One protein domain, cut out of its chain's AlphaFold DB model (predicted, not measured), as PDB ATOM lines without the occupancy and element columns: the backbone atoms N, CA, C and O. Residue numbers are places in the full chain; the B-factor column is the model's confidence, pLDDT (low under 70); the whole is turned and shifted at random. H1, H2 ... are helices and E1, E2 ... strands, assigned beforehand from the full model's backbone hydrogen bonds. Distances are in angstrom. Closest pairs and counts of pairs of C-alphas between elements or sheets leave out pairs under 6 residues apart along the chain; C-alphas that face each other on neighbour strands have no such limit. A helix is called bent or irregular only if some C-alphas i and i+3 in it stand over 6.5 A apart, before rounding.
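This is residues 175 to 223 of the 227 residues of an uncharacterized protein of Eumeta variegata (UniProt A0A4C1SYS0). A small two-strand hairpin, E1 and E2, sits near the later part of one long helix, H1, which runs much of the length of the domain. Between helix and hairpin the chain folds back beside H1 in a long link with no named element, residues 194 to 212, while residues 175 to 180, which belong to H1, stick out free. The printed part has 49 residues with one named helix and two named strands, in the order H1, E1, E2; the sheet is E1 - E2, antiparallel, and the class is mixed, helices and strands. The whole is compact, with a radius of gyration of the C-alphas of 10.7 A, yet elongated, with spans of 35 by 21 by 14 A.

Look first at the sheet: strand E1, residues 213 to 215, and strand E2, residues 220 to 222, are antiparallel neighbours, with 175 degrees between their directions. They form a hairpin. The C-alphas of Val 213 and Ile 222 face each other at 4.6 A, and those of Glu 215 and Gly 220 at 4.1 A. Check the backbone here: N 214 and O 221 are 2.9 A apart, and N 221 and O 214 are 2.7 A apart, both within hydrogen-bond range. Now move to helix H1, residues 175 to 193. Its closest C-alpha to E1 is that of Ala 191, 7.7 A from that of Leu 214. The same Ala 191 gives the closest pair with E2, its C-alpha 7.9 A from that of Phe 221. Centre to centre, H1 is 15.0 A from E1 and 13.7 A from E2. In H1 every O i to N i+4 pair is within hydrogen-bond range.

Find C-alpha 213 at (84.876, 101.400, 156.417), where E1 begins; it runs to Glu 215. E2 runs from Gly 220 to Ile 222 and ends with C-alpha 222 at (82.373, 99.686, 152.959). For H1, start from C-alpha 175 at (95.154, 90.685, 137.270) and go to C-alpha 193 at (84.233, 113.822, 146.669); its first and last C-alphas are 27.3 A apart. The helix is not bent.

The two C-alphas farthest apart in the domain are those of Tyr 175 and Ser 217, at 35.1 A. The first and last printed C-alphas, those of Tyr 175 and Gly 223, are 19.3 A apart. The printed part has no cut. The link from H1 to E1, 19 residues, is long, and the link from E1 to E2, 4 residues, is tight. The mean pLDDT of the printed part is 85.8; look at residues 222 to 223 for the values under 70, where the model's confidence is low.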
ATOM      1  N   TYR A 175      96.420  90.049 137.629       81.38
ATOM      2  CA  TYR A 175      95.154  90.685 137.270       81.38
ATOM      3  C   TYR A 175      94.458  91.286 138.494       81.38
ATOM      4  O   TYR A 175      94.041  92.442 138.416       81.38
ATOM      5  N   ILE A 176      94.370  90.543 139.603       84.19
ATOM      6  CA  ILE A 176      93.777  91.020 140.861       84.19
ATOM      7  C   ILE A 176      94.535  92.247 141.375       84.19
ATOM      8  O   ILE A 176      93.911  93.248 141.712       84.19
ATOM      9  N   ASP A 177      95.865  92.249 141.326       85.94
ATOM     10  CA  ASP A 177      96.680  93.386 141.767       85.94
ATOM     11  C   ASP A 177      96.410  94.653 140.940       85.94
ATOM     12  O   ASP A 177      96.249  95.753 141.483       85.94
ATOM     13  N   ARG A 178      96.292  94.519 139.610       85.69
ATOM     14  CA  ARG A 178      95.926  95.640 138.724       85.69
ATOM     15  C   ARG A 178      94.497  96.107 138.959       85.69
ATOM     16  O   ARG A 178      94.257  97.313 138.999       85.69
ATOM     17  N   HIS A 179      93.564  95.170 139.109       85.62
ATOM     18  CA  HIS A 179      92.172  95.459 139.428       85.62
ATOM     19  C   HIS A 179      92.079  96.260 140.730       85.62
ATOM     20  O   HIS A 179      91.541  97.367 140.743       85.62
ATOM     21  N   ASN A 180      92.715  95.767 141.791       87.00
ATOM     22  CA  ASN A 180      92.746  96.405 143.099       87.00
ATOM     23  C   ASN A 180      93.421  97.779 143.043       87.00
ATOM     24  O   ASN A 180      92.959  98.706 143.697       87.00
ATOM     25  N   SER A 181      94.448  97.961 142.210       89.31
ATOM     26  CA  SER A 181      95.072  99.274 141.994       89.31
ATOM     27  C   SER A 181      94.104 100.300 141.389       89.31
ATOM     28  O   SER A 181      94.045 101.436 141.856       89.31
ATOM     29  N   VAL A 182      93.312  99.915 140.380       89.25
ATOM     30  CA  VAL A 182      92.294 100.801 139.777       89.25
ATOM     31  C   VAL A 182      91.188 101.112 140.780       89.25
ATOM     32  O   VAL A 182      90.777 102.260 140.942       89.25
ATOM     33  N   VAL A 183      90.738 100.089 141.494       89.50
ATOM     34  CA  VAL A 183      89.720 100.208 142.532       89.50
ATOM     35  C   VAL A 183      90.174 101.144 143.660       89.50
ATOM     36  O   VAL A 183      89.401 102.002 144.078       89.50
ATOM     37  N   LYS A 184      91.440 101.065 144.089       90.25
ATOM     38  CA  LYS A 184      92.062 101.989 145.055       90.25
ATOM     39  C   LYS A 184      91.980 103.446 144.594       90.25
ATOM     40  O   LYS A 184      91.611 104.311 145.384       90.25
ATOM     41  N   MET A 185      92.270 103.717 143.318       91.25
ATOM     42  CA  MET A 185      92.155 105.067 142.745       91.25
ATOM     43  C   MET A 185      90.716 105.590 142.807       91.25
ATOM     44  O   MET A 185      90.487 106.729 143.217       91.25
ATOM     45  N   LEU A 186      89.745 104.758 142.421       90.81
ATOM     46  CA  LEU A 186      88.327 105.119 142.449       90.81
ATOM     47  C   LEU A 186      87.839 105.360 143.877       90.81
ATOM     48  O   LEU A 186      87.189 106.371 144.136       90.81
ATOM     49  N   HIS A 187      88.194 104.469 144.803       90.12
ATOM     50  CA  HIS A 187      87.839 104.579 146.212       90.12
ATOM     51  C   HIS A 187      88.359 105.886 146.819       90.12
ATOM     52  O   HIS A 187      87.589 106.632 147.420       90.12
ATOM     53  N   GLN A 188      89.638 106.219 146.605       90.62
ATOM     54  CA  GLN A 188      90.215 107.469 147.105       90.62
ATOM     55  C   GLN A 188      89.504 108.699 146.529       90.62
ATOM     56  O   GLN A 188      89.210 109.643 147.262       90.62
ATOM     57  N   GLN A 189      89.187 108.685 145.229       91.50
ATOM     58  CA  GLN A 189      88.515 109.807 144.581       91.50
ATOM     59  C   GLN A 189      87.077 109.987 145.081       91.50
ATOM     60  O   GLN A 189      86.651 111.113 145.335       91.50
ATOM     61  N   LEU A 190      86.336 108.893 145.262       90.38
ATOM     62  CA  LEU A 190      84.995 108.916 145.845       90.38
ATOM     63  C   LEU A 190      85.027 109.411 147.295       90.38
ATOM     64  O   LEU A 190      84.236 110.278 147.663       90.38
ATOM     65  N   ALA A 191      85.976 108.928 148.099       89.88
ATOM     66  CA  ALA A 191      86.137 109.361 149.482       89.88
ATOM     67  C   ALA A 191      86.429 110.869 149.590       89.88
ATOM     68  O   ALA A 191      85.887 111.536 150.470       89.88
ATOM     69  N   LEU A 192      87.224 111.425 148.670       91.06
ATOM     70  CA  LEU A 192      87.455 112.870 148.575       91.06
ATOM     71  C   LEU A 192      86.184 113.633 148.175       91.06
ATOM     72  O   LEU A 192      85.854 114.636 148.803       91.06
ATOM     73  N   MET A 193      85.454 113.161 147.157       91.31
ATOM     74  CA  MET A 193      84.233 113.822 146.669       91.31
ATOM     75  C   MET A 193      83.124 113.882 147.724       91.31
ATOM     76  O   MET A 193      82.382 114.859 147.774       91.31
ATOM     77  N   HIS A 194      83.026 112.858 148.573       89.81
ATOM     78  CA  HIS A 194      82.031 112.784 149.643       89.81
ATOM     79  C   HIS A 194      82.539 113.303 150.996       89.81
ATOM     80  O   HIS A 194      81.858 113.114 152.003       89.81
ATOM     81  N   CYS A 195      83.703 113.964 151.038       89.31
ATOM     82  CA  CYS A 195      84.304 114.505 152.263       89.31
ATOM     83  C   CYS A 195      84.483 113.453 153.378       89.31
ATOM     84  O   CYS A 195      84.314 113.757 154.557       89.31
ATOM     85  N   LEU A 196      84.794 112.211 153.007       87.94
ATOM     86  CA  LEU A 196      85.113 111.126 153.942       87.94
ATOM     87  C   LEU A 196      86.597 111.113 154.314       87.94
ATOM     88  O   LEU A 196      86.966 110.677 155.399       87.94
ATOM     89  N   ILE A 197      87.443 111.628 153.421       87.56
ATOM     90  CA  ILE A 197      88.847 111.938 153.692       87.56
ATOM     91  C   ILE A 197      89.151 113.361 153.222       87.56
ATOM     92  O   ILE A 197      88.529 113.875 152.289       87.56
ATOM     93  N   SER A 198      90.117 114.009 153.865       86.56
ATOM     94  CA  SER A 198      90.573 115.347 153.479       86.56
ATOM     95  C   SER A 198      91.499 115.309 152.260       86.56
ATOM     96  O   SER A 198      92.210 114.331 152.025       86.56
ATOM     97  N   SER A 199      91.573 116.417 151.517       85.69
ATOM     98  CA  SER A 199      92.526 116.568 150.407       85.69
ATOM     99  C   SER A 199      93.983 116.412 150.850       85.69
ATOM    100  O   SER A 199      94.802 115.897 150.094       85.69
ATOM    101  N   THR A 200      94.300 116.769 152.096       87.00
ATOM    102  CA  THR A 200      95.623 116.576 152.710       87.00
ATOM    103  C   THR A 200      95.983 115.112 152.967       87.00
ATOM    104  O   THR A 200      97.158 114.802 153.127       87.00
ATOM    105  N   GLN A 201      94.998 114.208 152.987       83.69
ATOM    106  CA  GLN A 201      95.203 112.758 153.102       83.69
ATOM    107  C   GLN A 201      95.315 112.068 151.732       83.69
ATOM    108  O   GLN A 201      95.516 110.855 151.670       83.69
ATOM    109  N   SER A 202      95.190 112.811 150.626       88.69
ATOM    110  CA  SER A 202      95.402 112.254 149.292       88.69
ATOM    111  C   SER A 202      96.873 111.881 149.103       88.69
ATOM    112  O   SER A 202      97.785 112.686 149.297       88.69
ATOM    113  N   VAL A 203      97.098 110.635 148.708       92.25
ATOM    114  CA  VAL A 203      98.414 110.067 148.410       92.25
ATOM    115  C   VAL A 203      98.379 109.389 147.045       92.25
ATOM    116  O   VAL A 203      97.305 108.983 146.603       92.25
ATOM    117  N   PRO A 204      99.528 109.209 146.371       89.94
ATOM    118  CA  PRO A 204      99.577 108.437 145.137       89.94
ATOM    119  C   PRO A 204      98.969 107.038 145.303       89.94
ATOM    120  O   PRO A 204      99.166 106.403 146.339       89.94
ATOM    121  N   TYR A 205      98.296 106.533 144.263       85.44
ATOM    122  CA  TYR A 205      97.520 105.284 144.321       85.44
ATOM    123  C   TYR A 205      98.308 104.073 144.843       85.44
ATOM    124  O   TYR A 205      97.766 103.235 145.551       85.44
ATOM    125  N   TYR A 206      99.604 104.000 144.535       86.88
ATOM    126  CA  TYR A 206     100.492 102.913 144.951       86.88
ATOM    127  C   TYR A 206     100.901 102.976 146.434       86.88
ATOM    128  O   TYR A 206     101.571 102.071 146.917       86.88
ATOM    129  N   LYS A 207     100.544 104.049 147.149       91.56
ATOM    130  CA  LYS A 207     100.681 104.185 148.611       91.56
ATOM    131  C   LYS A 207      99.334 104.168 149.326       91.56
ATOM    132  O   LYS A 207      99.302 104.254 150.548       91.56
ATOM    133  N   TYR A 208      98.237 104.166 148.573       90.81
ATOM    134  CA  TYR A 208      96.909 104.248 149.141       90.81
ATOM    135  C   TYR A 208      96.457 102.866 149.612       90.81
ATOM    136  O   TYR A 208      96.356 101.931 148.814       90.81
ATOM    137  N   GLU A 209      96.159 102.760 150.901       88.62
ATOM    138  CA  GLU A 209      95.479 101.608 151.482       88.62
ATOM    139  C   GLU A 209      94.082 102.057 151.932       88.62
ATOM    140  O   GLU A 209      93.978 102.988 152.734       88.62
ATOM    141  N   PRO A 210      93.005 101.488 151.361       86.75
ATOM    142  CA  PRO A 210      91.647 101.855 151.724       86.75
ATOM    143  C   PRO A 210      91.286 101.269 153.091       86.75
ATOM    144  O   PRO A 210      91.531 100.091 153.350       86.75
ATOM    145  N   GLU A 211      90.668 102.084 153.945       84.94
ATOM    146  CA  GLU A 211      90.099 101.607 155.207       84.94
ATOM    147  C   GLU A 211      88.911 100.663 154.947       84.94
ATOM    148  O   GLU A 211      88.162 100.875 153.986       84.94
ATOM    149  N   PRO A 212      88.685  99.650 155.808       82.69
ATOM    150  CA  PRO A 212      87.555  98.731 155.679       82.69
ATOM    151  C   PRO A 212      86.191  99.416 155.744       82.69
ATOM    152  O   PRO A 212      85.220  98.882 155.223       82.69
ATOM    153  N   VAL A 213      86.091 100.581 156.386       83.06
ATOM    154  CA  VAL A 213      84.876 101.400 156.417       83.06
ATOM    155  C   VAL A 213      85.268 102.876 156.471       83.06
ATOM    156  O   VAL A 213      86.109 103.271 157.276       83.06
ATOM    157  N   LEU A 214      84.636 103.698 155.634       85.06
ATOM    158  CA  LEU A 214      84.678 105.157 155.707       85.06
ATOM    159  C   LEU A 214      83.253 105.690 155.767       85.06
ATOM    160  O   LEU A 214      82.486 105.476 154.835       85.06
ATOM    161  N   GLU A 215      82.900 106.428 156.811       85.00
ATOM    162  CA  GLU A 215      81.536 106.929 156.977       85.00
ATOM    163  C   GLU A 215      81.478 108.371 157.480       85.00
ATOM    164  O   GLU A 215      82.349 108.855 158.203       85.00
ATOM    165  N   ASN A 216      80.424 109.069 157.066       83.19
ATOM    166  CA  ASN A 216      79.983 110.336 157.628       83.19
ATOM    167  C   ASN A 216      78.456 110.320 157.796       83.19
ATOM    168  O   ASN A 216      77.797 109.308 157.575       83.19
ATOM    169  N   SER A 217      77.876 111.460 158.170       82.94
ATOM    170  CA  SER A 217      76.439 111.590 158.441       82.94
ATOM    171  C   SER A 217      75.524 111.224 157.261       82.94
ATOM    172  O   SER A 217      74.350 110.948 157.483       82.94
ATOM    173  N   ASN A 218      76.037 111.255 156.025       77.06
ATOM    174  CA  ASN A 218      75.248 111.130 154.796       77.06
ATOM    175  C   ASN A 218      75.654 109.931 153.920       77.06
ATOM    176  O   ASN A 218      74.839 109.463 153.128       77.06
ATOM    177  N   PHE A 219      76.898 109.454 154.018       76.69
ATOM    178  CA  PHE A 219      77.462 108.427 153.142       76.69
ATOM    179  C   PHE A 219      78.365 107.474 153.925       76.69
ATOM    180  O   PHE A 219      79.152 107.909 154.762       76.69
ATOM    181  N   GLY A 220      78.287 106.186 153.594       75.38
ATOM    182  CA  GLY A 220      79.204 105.155 154.069       75.38
ATOM    183  C   GLY A 220      79.770 104.368 152.890       75.38
ATOM    184  O   GLY A 220      79.013 103.882 152.049       75.38
ATOM    185  N   PHE A 221      81.091 104.244 152.823       74.38
ATOM    186  CA  PHE A 221      81.786 103.288 151.975       74.38
ATOM    187  C   PHE A 221      82.236 102.116 152.831       74.38
ATOM    188  O   PHE A 221      82.983 102.284 153.791       74.38
ATOM    189  N   ILE A 222      81.793 100.922 152.454       69.06
ATOM    190  CA  ILE A 222      82.373  99.686 152.959       69.06
ATOM    191  C   ILE A 222      83.557  99.388 152.042       69.06
ATOM    192  O   ILE A 222      83.407  99.246 150.825       69.06
ATOM    193  N   GLY A 223      84.736  99.391 152.644       61.97
ATOM    194  CA  GLY A 223      85.992  99.007 152.044       61.97
ATOM    195  C   GLY A 223      85.898  97.613 151.449       61.97
ATOM    196  O   GLY A 223      85.096  96.760 151.829       61.97
TER     197      GLY A 223